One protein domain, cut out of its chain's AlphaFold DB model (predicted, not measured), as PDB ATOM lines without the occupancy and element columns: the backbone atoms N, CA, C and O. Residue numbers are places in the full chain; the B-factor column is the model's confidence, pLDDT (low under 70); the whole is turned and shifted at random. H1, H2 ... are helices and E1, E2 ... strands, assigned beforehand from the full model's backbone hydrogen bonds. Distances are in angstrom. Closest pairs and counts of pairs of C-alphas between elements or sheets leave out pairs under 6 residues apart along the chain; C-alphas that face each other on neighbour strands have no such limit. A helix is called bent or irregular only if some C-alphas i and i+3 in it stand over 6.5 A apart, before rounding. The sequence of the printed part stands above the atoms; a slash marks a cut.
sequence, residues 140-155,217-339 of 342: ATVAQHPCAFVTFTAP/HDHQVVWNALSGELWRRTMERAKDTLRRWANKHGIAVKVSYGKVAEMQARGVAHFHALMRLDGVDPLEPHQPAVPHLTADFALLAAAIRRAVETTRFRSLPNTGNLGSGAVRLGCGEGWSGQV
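This is residues 140 to 155 and 217 to 339 of the 342 residues of an uncharacterized protein of Kribbella sp. VKM Ac-2527 (UniProt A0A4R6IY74). A twisted antiparallel sheet of four strands, E2 E3 E1 E6, has H3 and H2b, the long arm of bent H2, crossing over one face as a second layer; the small hairpin E4 and E5 packs on H2b. The printed part has 139 residues, mixed in class, with three named helices and six named strands: H1 E1 H2 E2 E3 H3 E4 E5 E6. It is only just compact, close to loose, with a radius of gyration of the C-alphas of 17.1 A and spans of 56 by 31 by 24 A.

Start at E3, residues 269 to 280, and look for N and O within hydrogen-bond range: N 256 of E2, residues 253 to 263, and O 276, 2.9 A; N 150 of E1, residues 147 to 153, and O 273, 2.8 A. E6, residues 336 to 338, brings N 338 to O 151, 3.0 A. By hydrogen bonds H2, residues 217 to 248, was assigned as one helix, but it is bent, C-alphas 225 and 228 being 7.4 A apart; H2a, 217 to 225, and H2b, 228 to 248, stand at a steep tilt of 55 degrees. H2b, with residues 234 to 242 alone, touches H3, residues 297 to 310, opposite ways at a steep tilt of 50 degrees; the closest C-alphas are those of Ala 238 and Ala 307, 5.1 A. E4, residues 312 to 314, and E5, residues 328 to 330, form a hairpin, N 313 to O 329, 2.9 A. H1, residues 140 to 144, and H2a only graze the larger sheet. Every O i to N i+4 pair is within hydrogen-bond range in H2a, H2b and H3; H1 has 0 of 1, but 2 of 2 O i to N i+3.

Find C-alpha 140, where H1 begins, at (21.084, 73.988, 132.070). H2b runs 30.5 A from (22.781, 56.298, 106.385), E2 32.2 A, E3 32.8 A; E6 ends at (37.314, 58.782, 116.495).

Residues 156 to 216 are not printed; C-alphas 155 and 217 are 11.9 A apart. The links E3 to H3 and E4 to E5 are long. Residues 316 to 339 have pLDDT under 70.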
ATOM      1  N   ALA A 140      19.674  73.572 132.136       96.25
ATOM      2  CA  ALA A 140      21.084  73.988 132.070       96.25
ATOM      3  C   ALA A 140      22.076  72.893 132.520       96.25
ATOM      4  O   ALA A 140      23.256  72.937 132.179       96.25
ATOM      5  N   THR A 141      21.599  71.879 133.251       95.56
ATOM      6  CA  THR A 141      22.412  70.749 133.727       95.56
ATOM      7  C   THR A 141      23.039  69.941 132.592       95.56
ATOM      8  O   THR A 141      24.097  69.349 132.795       95.56
ATOM      9  N   VAL A 142      22.468  69.978 131.378       96.25
ATOM     10  CA  VAL A 142      23.009  69.267 130.203       96.25
ATOM     11  C   VAL A 142      24.444  69.663 129.857       96.25
ATOM     12  O   VAL A 142      25.157  68.857 129.262       96.25
ATOM     13  N   ALA A 143      24.889  70.853 130.278       96.06
ATOM     14  CA  ALA A 143      26.271  71.308 130.135       96.06
ATOM     15  C   ALA A 143      27.285  70.438 130.892       96.06
ATOM     16  O   ALA A 143      28.465  70.433 130.551       96.06
ATOM     17  N   GLN A 144      26.832  69.703 131.911       95.38
ATOM     18  CA  GLN A 144      27.658  68.826 132.743       95.38
ATOM     19  C   GLN A 144      27.511  67.344 132.375       95.38
ATOM     20  O   GLN A 144      28.221  66.498 132.917       95.38
ATOM     21  N   HIS A 145      26.583  67.000 131.480       96.69
ATOM     22  CA  HIS A 145      26.355  65.610 131.102       96.69
ATOM     23  C   HIS A 145      27.489  65.110 130.192       96.69
ATOM     24  O   HIS A 145      28.009  65.879 129.376       96.69
ATOM     25  N   PRO A 146      27.849  63.814 130.244       97.19
ATOM     26  CA  PRO A 146      28.876  63.261 129.376       97.19
ATOM     27  C   PRO A 146      28.538  63.467 127.903       97.19
ATOM     28  O   PRO A 146      27.487  63.032 127.429       97.19
ATOM     29  N   CYS A 147      29.444  64.109 127.169       96.25
ATOM     30  CA  CYS A 147      29.257  64.446 125.767       96.25
ATOM     31  C   CYS A 147      30.506  64.088 124.960       96.25
ATOM     32  O   CYS A 147      31.629  64.338 125.386       96.25
ATOM     33  N   ALA A 148      30.305  63.506 123.783       95.06
ATOM     34  CA  ALA A 148      31.357  63.138 122.853       95.06
ATOM     35  C   ALA A 148      31.113  63.799 121.495       95.06
ATOM     36  O   ALA A 148      30.026  63.675 120.922       95.06
ATOM     37  N   PHE A 149      32.141  64.451 120.952       94.38
ATOM     38  CA  PHE A 149      32.180  64.834 119.544       94.38
ATOM     39  C   PHE A 149      32.876  63.731 118.754       94.38
ATOM     40  O   PHE A 149      34.069  63.511 118.917       94.38
ATOM     41  N   VAL A 150      32.134  63.011 117.920       92.12
ATOM     42  CA  VAL A 150      32.618  61.808 117.240       92.12
ATOM     43  C   VAL A 150      32.614  62.021 115.741       92.12
ATOM     44  O   VAL A 150      31.615  62.457 115.169       92.12
ATOM     45  N   THR A 151      33.723  61.672 115.096       91.19
ATOM     46  CA  THR A 151      33.815  61.658 113.632       91.19
ATOM     47  C   THR A 151      33.823  60.222 113.131       91.19
ATOM     48  O   THR A 151      34.690  59.438 113.517       91.19
ATOM     49  N   PHE A 152      32.864  59.890 112.269       89.31
ATOM     50  CA  PHE A 152      32.749  58.606 111.586       89.31
ATOM     51  C   PHE A 152      33.226  58.776 110.154       89.31
ATOM     52  O   PHE A 152      32.545  59.380 109.317       89.31
ATOM     53  N   THR A 153      34.419  58.264 109.887       84.88
ATOM     54  CA  THR A 153      35.046  58.366 108.575       84.88
ATOM     55  C   THR A 153      34.692  57.172 107.712       84.88
ATOM     56  O   THR A 153      34.461  56.066 108.197       84.88
ATOM     57  N   ALA A 154      34.680  57.414 106.411       85.88
ATOM     58  CA  ALA A 154      34.582  56.372 105.414       85.88
ATOM     59  C   ALA A 154      35.922  55.657 105.185       85.88
ATOM     60  O   ALA A 154      36.979  56.258 105.425       85.88
ATOM     61  N   PRO A 155      35.895  54.435 104.625       85.38
ATOM     62  CA  PRO A 155      37.080  53.785 104.091       85.38
ATOM     63  C   PRO A 155      37.848  54.607 103.065       85.38
ATOM     64  O   PRO A 155      37.374  55.585 102.473       85.38
ATOM     65  N   HIS A 217      35.431  52.804  92.723       91.25
ATOM     66  CA  HIS A 217      34.246  53.644  92.515       91.25
ATOM     67  C   HIS A 217      32.964  52.929  92.937       91.25
ATOM     68  O   HIS A 217      32.078  53.549  93.527       91.25
ATOM     69  N   ASP A 218      32.874  51.623  92.688       88.31
ATOM     70  CA  ASP A 218      31.694  50.824  93.011       88.31
ATOM     71  C   ASP A 218      31.443  50.822  94.519       88.31
ATOM     72  O   ASP A 218      30.342  51.139  94.986       88.31
ATOM     73  N   HIS A 219      32.484  50.560  95.311       86.56
ATOM     74  CA  HIS A 219      32.372  50.602  96.760       86.56
ATOM     75  C   HIS A 219      32.131  52.027  97.275       86.56
ATOM     76  O   HIS A 219      31.355  52.199  98.219       86.56
ATOM     77  N   GLN A 220      32.691  53.066  96.644       91.12
ATOM     78  CA  GLN A 220      32.352  54.453  96.980       91.12
ATOM     79  C   GLN A 220      30.854  54.745  96.786       91.12
ATOM     80  O   GLN A 220      30.224  55.373  97.647       91.12
ATOM     81  N   VAL A 221      30.269  54.320  95.664       90.62
ATOM     82  CA  VAL A 221      28.844  54.535  95.374       90.62
ATOM     83  C   VAL A 221      27.986  53.809  96.405       90.62
ATOM     84  O   VAL A 221      27.085  54.413  96.996       90.62
ATOM     85  N   VAL A 222      28.307  52.544  96.685       88.38
ATOM     86  CA  VAL A 222      27.602  51.747  97.695       88.38
ATOM     87  C   VAL A 222      27.728  52.376  99.085       88.38
ATOM     88  O   VAL A 222      26.736  52.456  99.813       88.38
ATOM     89  N   TRP A 223      28.909  52.882  99.445       89.19
ATOM     90  CA  TRP A 223      29.121  53.616 100.689       89.19
ATOM     91  C   TRP A 223      28.183  54.813 100.796       89.19
ATOM     92  O   TRP A 223      27.429  54.932 101.760       89.19
ATOM     93  N   ASN A 224      28.198  55.702  99.803       91.31
ATOM     94  CA  ASN A 224      27.384  56.911  99.836       91.31
ATOM     95  C   ASN A 224      25.887  56.582  99.913       91.31
ATOM     96  O   ASN A 224      25.168  57.227 100.677       91.31
ATOM     97  N   ALA A 225      25.438  55.546  99.199       90.44
ATOM     98  CA  ALA A 225      24.051  55.095  99.226       90.44
ATOM     99  C   ALA A 225      23.632  54.502 100.585       90.44
ATOM    100  O   ALA A 225      22.518  54.749 101.048       90.44
ATOM    101  N   LEU A 226      24.504  53.727 101.239       89.62
ATOM    102  CA  LEU A 226      24.135  52.903 102.401       89.62
ATOM    103  C   LEU A 226      24.698  53.403 103.741       89.62
ATOM    104  O   LEU A 226      24.338  52.881 104.798       89.62
ATOM    105  N   SER A 227      25.536  54.438 103.743       90.00
ATOM    106  CA  SER A 227      26.132  55.022 104.955       90.00
ATOM    107  C   SER A 227      25.085  55.493 105.978       90.00
ATOM    108  O   SER A 227      25.303  55.394 107.188       90.00
ATOM    109  N   GLY A 228      23.911  55.943 105.520       91.56
ATOM    110  CA  GLY A 228      22.781  56.298 106.385       91.56
ATOM    111  C   GLY A 228      22.204  55.108 107.162       91.56
ATOM    112  O   GLY A 228      21.851  55.247 108.334       91.56
ATOM    113  N   GLU A 229      22.168  53.930 106.541       91.31
ATOM    114  CA  GLU A 229      21.705  52.684 107.157       91.31
ATOM    115  C   GLU A 229      22.762  52.106 108.109       91.31
ATOM    116  O   GLU A 229      22.440  51.677 109.220       91.31
ATOM    117  N   LEU A 230      24.043  52.186 107.731       90.44
ATOM    118  CA  LEU A 230      25.154  51.852 108.627       90.44
ATOM    119  C   LEU A 230      25.124  52.715 109.898       90.44
ATOM    120  O   LEU A 230      25.270  52.199 111.011       90.44
ATOM    121  N   TRP A 231      24.873  54.018 109.743       93.06
ATOM    122  CA  TRP A 231      24.666  54.938 110.857       93.06
ATOM    123  C   TRP A 231      23.499  54.498 111.753       93.06
ATOM    124  O   TRP A 231      23.673  54.407 112.969       93.06
ATOM    125  N   ARG A 232      22.323  54.204 111.177       94.19
ATOM    126  CA  ARG A 232      21.133  53.785 111.941       94.19
ATOM    127  C   ARG A 232      21.441  52.569 112.815       94.19
ATOM    128  O   ARG A 232      21.221  52.621 114.022       94.19
ATOM    129  N   ARG A 233      22.037  51.527 112.227       94.38
ATOM    130  CA  ARG A 233      22.421  50.298 112.943       94.38
ATOM    131  C   ARG A 233      23.475  50.544 114.016       94.38
ATOM    132  O   ARG A 233      23.396  49.962 115.095       94.38
ATOM    133  N   THR A 234      24.438  51.426 113.742       93.44
ATOM    134  CA  THR A 234      25.454  51.823 114.728       93.44
ATOM    135  C   THR A 234      24.788  52.476 115.937       93.44
ATOM    136  O   THR A 234      25.089  52.126 117.077       93.44
ATOM    137  N   MET A 235      23.824  53.368 115.704       95.25
ATOM    138  CA  MET A 235      23.100  54.043 116.776       95.25
ATOM    139  C   MET A 235      22.185  53.116 117.570       95.25
ATOM    140  O   MET A 235      22.143  53.224 118.793       95.25
ATOM    141  N   GLU A 236      21.484  52.196 116.911       95.56
ATOM    142  CA  GLU A 236      20.699  51.153 117.587       95.56
ATOM    143  C   GLU A 236      21.591  50.319 118.507       95.56
ATOM    144  O   GLU A 236      21.314  50.190 119.695       95.56
ATOM    145  N   ARG A 237      22.745  49.875 118.007       95.75
ATOM    146  CA  ARG A 237      23.682  49.057 118.781       95.75
ATOM    147  C   ARG A 237      24.324  49.809 119.948       95.75
ATOM    148  O   ARG A 237      24.555  49.212 121.004       95.75
ATOM    149  N   ALA A 238      24.599  51.104 119.784       96.19
ATOM    150  CA  ALA A 238      25.067  51.964 120.870       96.19
ATOM    151  C   ALA A 238      23.988  52.110 121.958       96.19
ATOM    152  O   ALA A 238      24.268  51.864 123.133       96.19
ATOM    153  N   LYS A 239      22.743  52.414 121.563       96.50
ATOM    154  CA  LYS A 239      21.590  52.510 122.473       96.50
ATOM    155  C   LYS A 239      21.334  51.193 123.205       96.50
ATOM    156  O   LYS A 239      21.168  51.204 124.418       96.50
ATOM    157  N   ASP A 240      21.393  50.058 122.513       96.38
ATOM    158  CA  ASP A 240      21.206  48.730 123.108       96.38
ATOM    159  C   ASP A 240      22.327  48.344 124.074       96.38
ATOM    160  O   ASP A 240      22.106  47.631 125.056       96.38
ATOM    161  N   THR A 241      23.558  48.778 123.801       96.38
ATOM    162  CA  THR A 241      24.695  48.563 124.707       96.38
ATOM    163  C   THR A 241      24.495  49.342 126.002       96.38
ATOM    164  O   THR A 241      24.619  48.765 127.082       96.38
ATOM    165  N   LEU A 242      24.105  50.613 125.896       96.81
ATOM    166  CA  LEU A 242      23.838  51.468 127.051       96.81
ATOM    167  C   LEU A 242      22.607  51.010 127.829       96.81
ATOM    168  O   LEU A 242      22.681  50.896 129.044       96.81
ATOM    169  N   ARG A 243      21.514  50.647 127.148       95.75
ATOM    170  CA  ARG A 243      20.295  50.125 127.782       95.75
ATOM    171  C   ARG A 243      20.570  48.855 128.583       95.75
ATOM    172  O   ARG A 243      20.124  48.742 129.718       95.75
ATOM    173  N   ARG A 244      21.322  47.899 128.025       96.25
ATOM    174  CA  ARG A 244      21.684  46.665 128.746       96.25
ATOM    175  C   ARG A 244      22.553  46.946 129.965       96.25
ATOM    176  O   ARG A 244      22.336  46.340 131.010       96.25
ATOM    177  N   TRP A 245      23.520  47.851 129.832       96.56
ATOM    178  CA  TRP A 245      24.343  48.267 130.961       96.56
ATOM    179  C   TRP A 245      23.494  48.962 132.037       96.56
ATOM    180  O   TRP A 245      23.583  48.585 133.201       96.56
ATOM    181  N   ALA A 246      22.613  49.884 131.652       95.62
ATOM    182  CA  ALA A 246      21.759  50.642 132.562       95.62
ATOM    183  C   ALA A 246      20.780  49.731 133.321       95.62
ATOM    184  O   ALA A 246      20.720  49.789 134.547       95.62
ATOM    185  N   ASN A 247      20.141  48.784 132.621       95.56
ATOM    186  CA  ASN A 247      19.279  47.766 133.233       95.56
ATOM    187  C   ASN A 247      20.014  46.943 134.302       95.56
ATOM    188  O   ASN A 247      19.453  46.672 135.357       95.56
ATOM    189  N   LYS A 248      21.276  46.557 134.053       96.31
ATOM    190  CA  LYS A 248      22.087  45.799 135.022       96.31
ATOM    191  C   LYS A 248      22.377  46.598 136.300       96.31
ATOM    192  O   LYS A 248      22.591  45.996 137.346       96.31
ATOM    193  N   HIS A 249      22.387  47.926 136.212       94.50
ATOM    194  CA  HIS A 249      22.667  48.827 137.332       94.50
ATOM    195  C   HIS A 249      21.399  49.468 137.914       94.50
ATOM    196  O   HIS A 249      21.510  50.334 138.775       94.50
ATOM    197  N   GLY A 250      20.205  49.064 137.461       94.31
ATOM    198  CA  GLY A 250      18.938  49.598 137.964       94.31
ATOM    199  C   GLY A 250      18.707  51.080 137.652       94.31
ATOM    200  O   GLY A 250      17.975  51.741 138.378       94.31
ATOM    201  N   ILE A 251      19.327  51.610 136.592       94.19
ATOM    202  CA  ILE A 251      19.196  53.016 136.183       94.19
ATOM    203  C   ILE A 251      18.650  53.138 134.762       94.19
ATOM    204  O   ILE A 251      18.710  52.195 133.970       94.19
ATOM    205  N   ALA A 252      18.139  54.319 134.423       93.75
ATOM    206  CA  ALA A 252      17.649  54.649 133.091       93.75
ATOM    207  C   ALA A 252      18.517  55.745 132.459       93.75
ATOM    208  O   ALA A 252      18.801  56.769 133.079       93.75
ATOM    209  N   VAL A 253      18.941  55.517 131.214       95.56
ATOM    210  CA  VAL A 253      19.787  56.446 130.454       95.56
ATOM    211  C   VAL A 253      19.256  56.627 129.037       95.56
ATOM    212  O   VAL A 253      18.651  55.718 128.460       95.56
ATOM    213  N   LYS A 254      19.532  57.787 128.445       94.81
ATOM    214  CA  LYS A 254      19.153  58.146 127.079       94.81
ATOM    215  C   LYS A 254      20.348  58.737 126.346       94.81
ATOM    216  O   LYS A 254      21.073  59.561 126.885       94.81
ATOM    217  N   VAL A 255      20.533  58.341 125.086       95.38
ATOM    218  CA  VAL A 255      21.492  59.006 124.194       95.38
ATOM    219  C   VAL A 255      20.761  60.031 123.348       95.38
ATOM    220  O   VAL A 255      19.943  59.666 122.498       95.38
ATOM    221  N   SER A 256      21.112  61.293 123.550       94.06
ATOM    222  CA  SER A 256      20.697  62.420 122.720       94.06
ATOM    223  C   SER A 256      21.822  62.736 121.737       94.06
ATOM    224  O   SER A 256      22.986  62.771 122.127       94.06
ATOM    225  N   TYR A 257      21.521  62.936 120.453       94.56
ATOM    226  CA  TYR A 257      22.565  63.258 119.481       94.56
ATOM    227  C   TYR A 257      22.082  64.163 118.353       94.56
ATOM    228  O   TYR A 257      20.946  64.058 117.892       94.56
ATOM    229  N   GLY A 258      22.994  65.003 117.869       92.81
ATOM    230  CA  GLY A 258      22.883  65.712 116.598       92.81
ATOM    231  C   GLY A 258      23.955  65.195 115.647       92.81
ATOM    232  O   GLY A 258      25.088  64.974 116.075       92.81
ATOM    233  N   LYS A 259      23.613  64.981 114.371       93.06
ATOM    234  CA  LYS A 259      24.578  64.555 113.347       93.06
ATOM    235  C   LYS A 259      24.563  65.479 112.141       93.06
ATOM    236  O   LYS A 259      23.498  65.908 111.699       93.06
ATOM    237  N   VAL A 260      25.730  65.669 111.545       91.12
ATOM    238  CA  VAL A 260      25.902  66.313 110.243       91.12
ATOM    239  C   VAL A 260      26.626  65.338 109.327       91.12
ATOM    240  O   VAL A 260      27.572  64.675 109.744       91.12
ATOM    241  N   ALA A 261      26.146  65.229 108.091       90.69
ATOM    242  CA  ALA A 261      26.850  64.535 107.026       90.69
ATOM    243  C   ALA A 261      27.545  65.579 106.157       90.69
ATOM    244  O   ALA A 261      26.895  66.516 105.688       90.69
ATOM    245  N   GLU A 262      28.837  65.403 105.943       89.69
ATOM    246  CA  GLU A 262      29.646  66.272 105.101       89.69
ATOM    247  C   GLU A 262      30.337  65.428 104.032       89.69
ATOM    248  O   GLU A 262      30.689  64.267 104.248       89.69
ATOM    249  N   MET A 263      30.483  66.016 102.848       89.25
ATOM    250  CA  MET A 263      31.180  65.384 101.741       89.25
ATOM    251  C   MET A 263      32.655  65.748 101.807       89.25
ATOM    252  O   MET A 263      33.017  66.919 101.718       89.25
ATOM    253  N   GLN A 264      33.513  64.738 101.893       89.88
ATOM    254  CA  GLN A 264      34.946  64.911 101.675       89.88
ATOM    255  C   GLN A 264      35.202  65.413 100.253       89.88
ATOM    256  O   GLN A 264      34.394  65.165  99.360       89.88
ATOM    257  N   ALA A 265      36.368  66.020 100.009       89.31
ATOM    258  CA  ALA A 265      36.773  66.465  98.669       89.31
ATOM    259  C   ALA A 265      36.650  65.353  97.606       89.31
ATOM    260  O   ALA A 265      36.283  65.610  96.468       89.31
ATOM    261  N   ARG A 266      36.855  64.090  98.013       91.06
ATOM    262  CA  ARG A 266      36.677  62.902  97.163       91.06
ATOM    263  C   ARG A 266      35.219  62.497  96.909       91.06
ATOM    264  O   ARG A 266      34.984  61.421  96.385       91.06
ATOM    265  N   GLY A 267      34.234  63.288  97.330       90.94
ATOM    266  CA  GLY A 267      32.817  62.964  97.163       90.94
ATOM    267  C   GLY A 267      32.368  61.777  98.017       90.94
ATOM    268  O   GLY A 267      31.503  61.013  97.602       90.94
ATOM    269  N   VAL A 268      32.937  61.608  99.213       92.81
ATOM    270  CA  VAL A 268      32.560  60.543 100.156       92.81
ATOM    271  C   VAL A 268      31.933  61.140 101.408       92.81
ATOM    272  O   VAL A 268      32.507  62.052 102.000       92.81
ATOM    273  N   ALA A 269      30.775  60.622 101.815       91.62
ATOM    274  CA  ALA A 269      30.105  61.063 103.032       91.62
ATOM    275  C   ALA A 269      30.875  60.621 104.290       91.62
ATOM    276  O   ALA A 269      31.135  59.427 104.476       91.62
ATOM    277  N   HIS A 270      31.174  61.567 105.182       91.81
ATOM    278  CA  HIS A 270      31.552  61.312 106.576       91.81
ATOM    279  C   HIS A 270      30.541  61.958 107.521       91.81
ATOM    280  O   HIS A 270      29.825  62.888 107.143       91.81
ATOM    281  N   PHE A 271      30.476  61.471 108.761       93.06
ATOM    282  CA  PHE A 271      29.563  62.021 109.762       93.06
ATOM    283  C   PHE A 271      30.317  62.632 110.929       93.06
ATOM    284  O   PHE A 271      31.210  62.005 111.492       93.06
ATOM    285  N   HIS A 272      29.876  63.809 111.345       93.50
ATOM    286  CA  HIS A 272      30.189  64.368 112.650       93.50
ATOM    287  C   HIS A 272      28.958  64.246 113.533       93.50
ATOM    288  O   HIS A 272      27.844  64.531 113.086       93.50
ATOM    289  N   ALA A 273      29.143  63.817 114.774       94.88
ATOM    290  CA  ALA A 273      28.061  63.692 115.730       94.88
ATOM    291  C   ALA A 273      28.456  64.252 117.090       94.88
ATOM    292  O   ALA A 273      29.515  63.930 117.616       94.88
ATOM    293  N   LEU A 274      27.564  65.047 117.670       95.38
ATOM    294  CA  LEU A 274      27.571  65.347 119.095       95.38
ATOM    295  C   LEU A 274      26.643  64.344 119.761       95.38
ATOM    296  O   LEU A 274      25.475  64.260 119.384       95.38
ATOM    297  N   MET A 275      27.163  63.567 120.701       96.12
ATOM    298  CA  MET A 275      26.431  62.505 121.384       96.12
ATOM    299  C   MET A 275      26.527  62.744 122.882       96.12
ATOM    300  O   MET A 275      27.629  62.772 123.415       96.12
ATOM    301  N   ARG A 276      25.389  62.902 123.551       96.56
ATOM    302  CA  ARG A 276      25.301  63.169 124.985       96.56
ATOM    303  C   ARG A 276      24.542  62.052 125.687       96.56
ATOM    304  O   ARG A 276      23.551  61.547 125.154       96.56
ATOM    305  N   LEU A 277      25.028  61.666 126.860       97.31
ATOM    306  CA  LEU A 277      24.399  60.679 127.724       97.31
ATOM    307  C   LEU A 277      23.609  61.396 128.821       97.31
ATOM    308  O   LEU A 277      24.187  62.080 129.655       97.31
ATOM    309  N   ASP A 278      22.293  61.234 128.802       96.69
ATOM    310  CA  ASP A 278      21.361  61.839 129.752       96.69
ATOM    311  C   ASP A 278      20.809  60.767 130.703       96.69
ATOM    312  O   ASP A 278      20.638  59.604 130.317       96.69
ATOM    313  N   GLY A 279      20.484  61.162 131.934       95.94
ATOM    314  CA  GLY A 279      19.590  60.399 132.799       95.94
ATOM    315  C   GLY A 279      18.140  60.522 132.328       95.94
ATOM    316  O   GLY A 279      17.794  61.418 131.550       95.94
ATOM    317  N   VAL A 280      17.283  59.620 132.799       94.75
ATOM    318  CA  VAL A 280      15.838  59.671 132.540       94.75
ATOM    319  C   VAL A 280      15.092  59.684 133.867       94.75
ATOM    320  O   VAL A 280      15.219  58.737 134.642       94.75
ATOM    321  N   ASP A 281      14.305  60.733 134.097       90.81
ATOM    322  CA  ASP A 281      13.331  60.785 135.188       90.81
ATOM    323  C   ASP A 281      12.024  60.106 134.731       90.81
ATOM    324  O   ASP A 281      11.462  60.508 133.708       90.81
ATOM    325  N   PRO A 282      11.521  59.073 135.436       87.19
ATOM    326  CA  PRO A 282      10.241  58.444 135.115       87.19
ATOM    327  C   PRO A 282       9.036  59.394 135.146       87.19
ATOM    328  O   PRO A 282       8.060  59.135 134.443       87.19
ATOM    329  N   LEU A 283       9.086  60.462 135.950       91.06
ATOM    330  CA  LEU A 283       8.016  61.457 136.051       91.06
ATOM    331  C   LEU A 283       8.078  62.481 134.912       91.06
ATOM    332  O   LEU A 283       7.039  62.976 134.478       91.06
ATOM    333  N   GLU A 284       9.272  62.742 134.375       89.69
ATOM    334  CA  GLU A 284       9.500  63.672 133.264       89.69
ATOM    335  C   GLU A 284      10.345  63.042 132.135       89.69
ATOM    336  O   GLU A 284      11.419  63.539 131.788       89.69
ATOM    337  N   PRO A 285       9.865  61.973 131.472       85.62
ATOM    338  CA  PRO A 285      10.674  61.170 130.544       85.62
ATOM    339  C   PRO A 285      11.114  61.920 129.273       85.62
ATOM    340  O   PRO A 285      11.982  61.457 128.521       85.62
ATOM    341  N   HIS A 286      10.495  63.067 128.994       87.00
ATOM    342  CA  HIS A 286      10.829  63.921 127.858       87.00
ATOM    343  C   HIS A 286      11.933  64.938 128.171       87.00
ATOM    344  O   HIS A 286      12.579  65.408 127.229       87.00
ATOM    345  N   GLN A 287      12.196  65.224 129.450       90.44
ATOM    346  CA  GLN A 287      13.253  66.136 129.875       90.44
ATOM    347  C   GLN A 287      14.548  65.362 130.171       90.44
ATOM    348  O   GLN A 287      14.508  64.270 130.738       90.44
ATOM    349  N   PRO A 288      15.722  65.870 129.759       93.19
ATOM    350  CA  PRO A 288      16.983  65.241 130.120       93.19
ATOM    351  C   PRO A 288      17.263  65.470 131.610       93.19
ATOM    352  O   PRO A 288      17.368  66.612 132.054       93.19
ATOM    353  N   ALA A 289      17.428  64.385 132.364       95.06
ATOM    354  CA  ALA A 289      17.840  64.435 133.763       95.06
ATOM    355  C   ALA A 289      19.359  64.259 133.889       95.06
ATOM    356  O   ALA A 289      20.022  63.773 132.965       95.06
ATOM    357  N   VAL A 290      19.910  64.621 135.048       95.31
ATOM    358  CA  VAL A 290      21.324  64.376 135.355       95.31
ATOM    359  C   VAL A 290      21.576  62.863 135.344       95.31
ATOM    360  O   VAL A 290      20.875  62.127 136.043       95.31
ATOM    361  N   PRO A 291      22.526  62.357 134.536       94.69
ATOM    362  CA  PRO A 291      22.849  60.940 134.532       94.69
ATOM    363  C   PRO A 291      23.450  60.526 135.877       94.69
ATOM    364  O   PRO A 291      24.141  61.299 136.540       94.69
ATOM    365  N   HIS A 292      23.211  59.277 136.271       94.00
ATOM    366  CA  HIS A 292      23.865  58.701 137.443       94.00
ATOM    367  C   HIS A 292      25.396  58.768 137.289       94.00
ATOM    368  O   HIS A 292      25.903  58.589 136.186       94.00
ATOM    369  N   LEU A 293      26.146  58.956 138.382       92.12
ATOM    370  CA  LEU A 293      27.606  59.180 138.354       92.12
ATOM    371  C   LEU A 293      28.404  58.073 137.639       92.12
ATOM    372  O   LEU A 293      29.473  58.329 137.099       92.12
ATOM    373  N   THR A 294      27.889  56.841 137.622       92.25
ATOM    374  CA  THR A 294      28.503  55.705 136.909       92.25
ATOM    375  C   THR A 294      28.214  55.691 135.404       92.25
ATOM    376  O   THR A 294      28.860  54.953 134.665       92.25
ATOM    377  N   ALA A 295      27.230  56.464 134.940       94.88
ATOM    378  CA  ALA A 295      26.899  56.651 133.532       94.88
ATOM    379  C   ALA A 295      27.720  57.820 132.972       94.88
ATOM    380  O   ALA A 295      27.182  58.875 132.648       94.88
ATOM    381  N   ASP A 296      29.033  57.626 132.912       95.19
ATOM    382  CA  ASP A 296      30.019  58.658 132.610       95.19
ATOM    383  C   ASP A 296      30.437  58.694 131.123       95.19
ATOM    384  O   ASP A 296      29.896  58.007 130.246       95.19
ATOM    385  N   PHE A 297      31.436  59.528 130.826       95.75
ATOM    386  CA  PHE A 297      32.015  59.634 129.488       95.75
ATOM    387  C   PHE A 297      32.699  58.340 129.038       95.75
ATOM    388  O   PHE A 297      32.608  57.979 127.861       95.75
ATOM    389  N   ALA A 298      33.356  57.614 129.946       95.81
ATOM    390  CA  ALA A 298      34.043  56.374 129.610       95.81
ATOM    391  C   ALA A 298      33.047  55.311 129.127       95.81
ATOM    392  O   ALA A 298      33.293  54.657 128.107       95.81
ATOM    393  N   LEU A 299      31.892  55.198 129.788       96.25
ATOM    394  CA  LEU A 299      30.791  54.348 129.350       96.25
ATOM    395  C   LEU A 299      30.282  54.752 127.961       96.25
ATOM    396  O   LEU A 299      30.147  53.893 127.083       96.25
ATOM    397  N   LEU A 300      30.011  56.044 127.746       96.88
ATOM    398  CA  LEU A 300      29.545  56.556 126.455       96.88
ATOM    399  C   LEU A 300      30.548  56.231 125.337       96.88
ATOM    400  O   LEU A 300      30.180  55.657 124.308       96.88
ATOM    401  N   ALA A 301      31.828  56.534 125.554       95.69
ATOM    402  CA  ALA A 301      32.895  56.286 124.595       95.69
ATOM    403  C   ALA A 301      33.074  54.787 124.304       95.69
ATOM    404  O   ALA A 301      33.264  54.407 123.145       95.69
ATOM    405  N   ALA A 302      32.991  53.927 125.323       95.06
ATOM    406  CA  ALA A 302      33.078  52.478 125.162       95.06
ATOM    407  C   ALA A 302      31.882  51.914 124.379       95.06
ATOM    408  O   ALA A 302      32.063  51.073 123.496       95.06
ATOM    409  N   ALA A 303      30.665  52.397 124.649       96.19
ATOM    410  CA  ALA A 303      29.469  51.990 123.919       96.19
ATOM    411  C   ALA A 303      29.538  52.390 122.437       96.19
ATOM    412  O   ALA A 303      29.214  51.576 121.569       96.19
ATOM    413  N   ILE A 304      30.008  53.608 122.142       94.81
ATOM    414  CA  ILE A 304      30.203  54.097 120.770       94.81
ATOM    415  C   ILE A 304      31.267  53.263 120.048       94.81
ATOM    416  O   ILE A 304      30.997  52.759 118.957       94.81
ATOM    417  N   ARG A 305      32.443  53.056 120.659       92.88
ATOM    418  CA  ARG A 305      33.518  52.229 120.080       92.88
ATOM    419  C   ARG A 305      33.039  50.816 119.778       92.88
ATOM    420  O   ARG A 305      33.133  50.368 118.639       92.88
ATOM    421  N   ARG A 306      32.401  50.159 120.751       93.38
ATOM    422  CA  ARG A 306      31.831  48.820 120.564       93.38
ATOM    423  C   ARG A 306      30.813  48.792 119.430       93.38
ATOM    424  O   ARG A 306      30.807  47.851 118.636       93.38
ATOM    425  N   ALA A 307      29.931  49.788 119.347       93.94
ATOM    426  CA  ALA A 307      28.941  49.866 118.281       93.94
ATOM    427  C   ALA A 307      29.604  50.003 116.905       93.94
ATOM    428  O   ALA A 307      29.255  49.250 115.999       93.94
ATOM    429  N   VAL A 308      30.597  50.881 116.758       90.25
ATOM    430  CA  VAL A 308      31.394  51.033 115.529       90.25
ATOM    431  C   VAL A 308      32.075  49.718 115.152       90.25
ATOM    432  O   VAL A 308      31.910  49.224 114.036       90.25
ATOM    433  N   GLU A 309      32.778  49.104 116.102       88.88
ATOM    434  CA  GLU A 309      33.562  47.883 115.898       88.88
ATOM    435  C   GLU A 309      32.715  46.692 115.471       88.88
ATOM    436  O   GLU A 309      33.173  45.844 114.704       88.88
ATOM    437  N   THR A 310      31.465  46.626 115.925       89.00
ATOM    438  CA  THR A 310      30.613  45.442 115.754       89.00
ATOM    439  C   THR A 310      29.443  45.641 114.795       89.00
ATOM    440  O   THR A 310      28.790  44.664 114.427       89.00
ATOM    441  N   THR A 311      29.177  46.869 114.347       89.88
ATOM    442  CA  THR A 311      28.136  47.117 113.346       89.88
ATOM    443  C   THR A 311      28.642  46.719 111.973       89.88
ATOM    444  O   THR A 311      29.687  47.180 111.514       89.88
ATOM    445  N   ARG A 312      27.890  45.843 111.313       83.50
ATOM    446  CA  ARG A 312      28.075  45.514 109.906       83.50
ATOM    447  C   ARG A 312      26.752  45.692 109.185       83.50
ATOM    448  O   ARG A 312      25.696  45.360 109.729       83.50
ATOM    449  N   PHE A 313      26.824  46.183 107.960       81.06
ATOM    450  CA  PHE A 313      25.706  46.177 107.034       81.06
ATOM    451  C   PHE A 313      26.143  45.513 105.737       81.06
ATOM    452  O   PHE A 313      27.266  45.712 105.289       81.06
ATOM    453  N   ARG A 314      25.282  44.673 105.173       77.75
ATOM    454  CA  ARG A 314      25.522  44.020 103.891       77.75
ATOM    455  C   ARG A 314      24.481  44.567 102.927       77.75
ATOM    456  O   ARG A 314      23.296  44.537 103.261       77.75
ATOM    457  N   SER A 315      24.918  45.075 101.778       71.50
ATOM    458  CA  SER A 315      23.994  45.457 100.712       71.50
ATOM    459  C   SER A 315      23.187  44.236 100.261       71.50
ATOM    460  O   SER A 315      23.598  43.092 100.473       71.50
ATOM    461  N   LEU A 316      22.046  44.452  99.608       69.81
ATOM    462  CA  LEU A 316      21.475  43.375  98.802       69.81
ATOM    463  C   LEU A 316      22.444  43.056  97.645       69.81
ATOM    464  O   LEU A 316      23.192  43.950  97.225       69.81
ATOM    465  N   PRO A 317      22.484  41.804  97.154       61.88
ATOM    466  CA  PRO A 317      23.213  41.483  95.935       61.88
ATOM    467  C   PRO A 317      22.674  42.350  94.795       61.88
ATOM    468  O   PRO A 317      21.461  42.406  94.589       61.88
ATOM    469  N   ASN A 318      23.557  43.043  94.080       55.38
ATOM    470  CA  ASN A 318      23.155  43.724  92.860       55.38
ATOM    471  C   ASN A 318      23.037  42.675  91.745       55.38
ATOM    472  O   ASN A 318      23.947  41.872  91.558       55.38
ATOM    473  N   THR A 319      21.909  42.650  91.038       50.81
ATOM    474  CA  THR A 319      21.675  41.745  89.899       50.81
ATOM    475  C   THR A 319      22.063  42.371  88.555       50.81
ATOM    476  O   THR A 319      21.937  41.715  87.527       50.81
ATOM    477  N   GLY A 320      22.500  43.636  88.534       47.41
ATOM    478  CA  GLY A 320      23.083  44.278  87.349       47.41
ATOM    479  C   GLY A 320      24.595  44.057  87.266       47.41
ATOM    480  O   GLY A 320      25.208  43.846  88.298       47.41
ATOM    481  N   ASN A 321      25.171  44.153  86.057       43.91
ATOM    482  CA  ASN A 321      26.570  43.907  85.620       43.91
ATOM    483  C   ASN A 321      27.754  44.415  86.491       43.91
ATOM    484  O   ASN A 321      28.906  44.250  86.100       43.91
ATOM    485  N   LEU A 322      27.510  45.023  87.647       46.88
ATOM    486  CA  LEU A 322      28.496  45.265  88.696       46.88
ATOM    487  C   LEU A 322      28.606  43.964  89.499       46.88
ATOM    488  O   LEU A 322      27.594  43.504  90.018       46.88
ATOM    489  N   GLY A 323      29.789  43.345  89.539       46.69
ATOM    490  CA  GLY A 323      30.029  41.993  90.066       46.69
ATOM    491  C   GLY A 323      29.094  41.561  91.204       46.69
ATOM    492  O   GLY A 323      28.878  42.294  92.165       46.69
ATOM    493  N   SER A 324      28.550  40.348  91.085       42.56
ATOM    494  CA  SER A 324      27.418  39.755  91.821       42.56
ATOM    495  C   SER A 324      27.593  39.560  93.344       42.56
ATOM    496  O   SER A 324      27.008  38.654  93.941       42.56
ATOM    497  N   GLY A 325      28.417  40.373  94.002       54.44
ATOM    498  CA  GLY A 325      28.715  40.318  95.423       54.44
ATOM    499  C   GLY A 325      27.956  41.371  96.223       54.44
ATOM    500  O   GLY A 325      27.913  42.549  95.890       54.44
ATOM    501  N   ALA A 326      27.393  40.950  97.348       58.28
ATOM    502  CA  ALA A 326      26.896  41.866  98.361       58.28
ATOM    503  C   ALA A 326      28.086  42.551  99.068       58.28
ATOM    504  O   ALA A 326      28.886  41.860  99.709       58.28
ATOM    505  N   VAL A 327      28.180  43.881  99.003       61.81
ATOM    506  CA  VAL A 327      29.242  44.664  99.654       61.81
ATOM    507  C   VAL A 327      28.959  44.750 101.150       61.81
ATOM    508  O   VAL A 327      27.830  45.017 101.578       61.81
ATOM    509  N   ARG A 328      29.983  44.488 101.963       57.34
ATOM    510  CA  ARG A 328      29.926  44.652 103.416       57.34
ATOM    511  C   ARG A 328      30.457  46.039 103.779       57.34
ATOM    512  O   ARG A 328      31.360  46.556 103.142       57.34
ATOM    513  N   LEU A 329      29.832  46.649 104.780       67.56
ATOM    514  CA  LEU A 329      30.212  47.933 105.351       67.56
ATOM    515  C   LEU A 329      30.417  47.758 106.860       67.56
ATOM    516  O   LEU A 329      29.521  47.249 107.545       67.56
ATOM    517  N   GLY A 330      31.564  48.193 107.393       58.91
ATOM    518  CA  GLY A 330      31.791  48.377 108.833       58.91
ATOM    519  C   GLY A 330      33.263  48.398 109.259       58.91
ATOM    520  O   GLY A 330      34.154  48.673 108.458       58.91
ATOM    521  N   CYS A 331      33.531  48.190 110.554       46.09
ATOM    522  CA  CYS A 331      34.885  48.330 111.110       46.09
ATOM    523  C   CYS A 331      35.845  47.266 110.542       46.09
ATOM    524  O   CYS A 331      35.508  46.082 110.485       46.09
ATOM    525  N   GLY A 332      37.037  47.690 110.113       44.81
ATOM    526  CA  GLY A 332      37.988  46.879 109.331       44.81
ATOM    527  C   GLY A 332      37.900  47.107 107.815       44.81
ATOM    528  O   GLY A 332      38.901  46.971 107.126       44.81
ATOM    529  N   GLU A 333      36.754  47.585 107.325       46.66
ATOM    530  CA  GLU A 333      36.553  48.142 105.976       46.66
ATOM    531  C   GLU A 333      36.366  49.666 106.087       46.66
ATOM    532  O   GLU A 333      35.557  50.270 105.397       46.66
ATOM    533  N   GLY A 334      37.079  50.297 107.032       45.47
ATOM    534  CA  GLY A 334      37.214  51.751 107.139       45.47
ATOM    535  C   GLY A 334      36.140  52.534 107.898       45.47
ATOM    536  O   GLY A 334      36.282  53.749 108.004       45.47
ATOM    537  N   TRP A 335      35.123  51.887 108.484       40.41
ATOM    538  CA  TRP A 335      34.283  52.544 109.498       40.41
ATOM    539  C   TRP A 335      35.066  52.673 110.806       40.41
ATOM    540  O   TRP A 335      35.135  51.735 111.601       40.41
ATOM    541  N   SER A 336      35.674  53.836 111.013       51.00
ATOM    542  CA  SER A 336      36.316  54.210 112.270       51.00
ATOM    543  C   SER A 336      35.602  55.411 112.870       51.00
ATOM    544  O   SER A 336      35.401  56.423 112.200       51.00
ATOM    545  N   GLY A 337      35.223  55.285 114.138       46.44
ATOM    546  CA  GLY A 337      34.783  56.396 114.967       46.44
ATOM    547  C   GLY A 337      35.970  56.885 115.781       46.44
ATOM    548  O   GLY A 337      36.500  56.131 116.595       46.44
ATOM    549  N   GLN A 338      36.394  58.128 115.571       49.25
ATOM    550  CA  GLN A 338      37.314  58.782 116.495       49.25
ATOM    551  C   GLN A 338      36.489  59.513 117.545       49.25
ATOM    552  O   GLN A 338      35.785  60.473 117.231       49.25
ATOM    553  N   VAL A 339      36.571  59.030 118.783       48.06
ATOM    554  CA  VAL A 339      36.176  59.783 119.971       48.06
ATOM    555  C   VAL A 339      37.465  60.436 120.474       48.06
ATOM    556  O   VAL A 339      38.381  59.694 120.839       48.06
TER     557      VAL A 339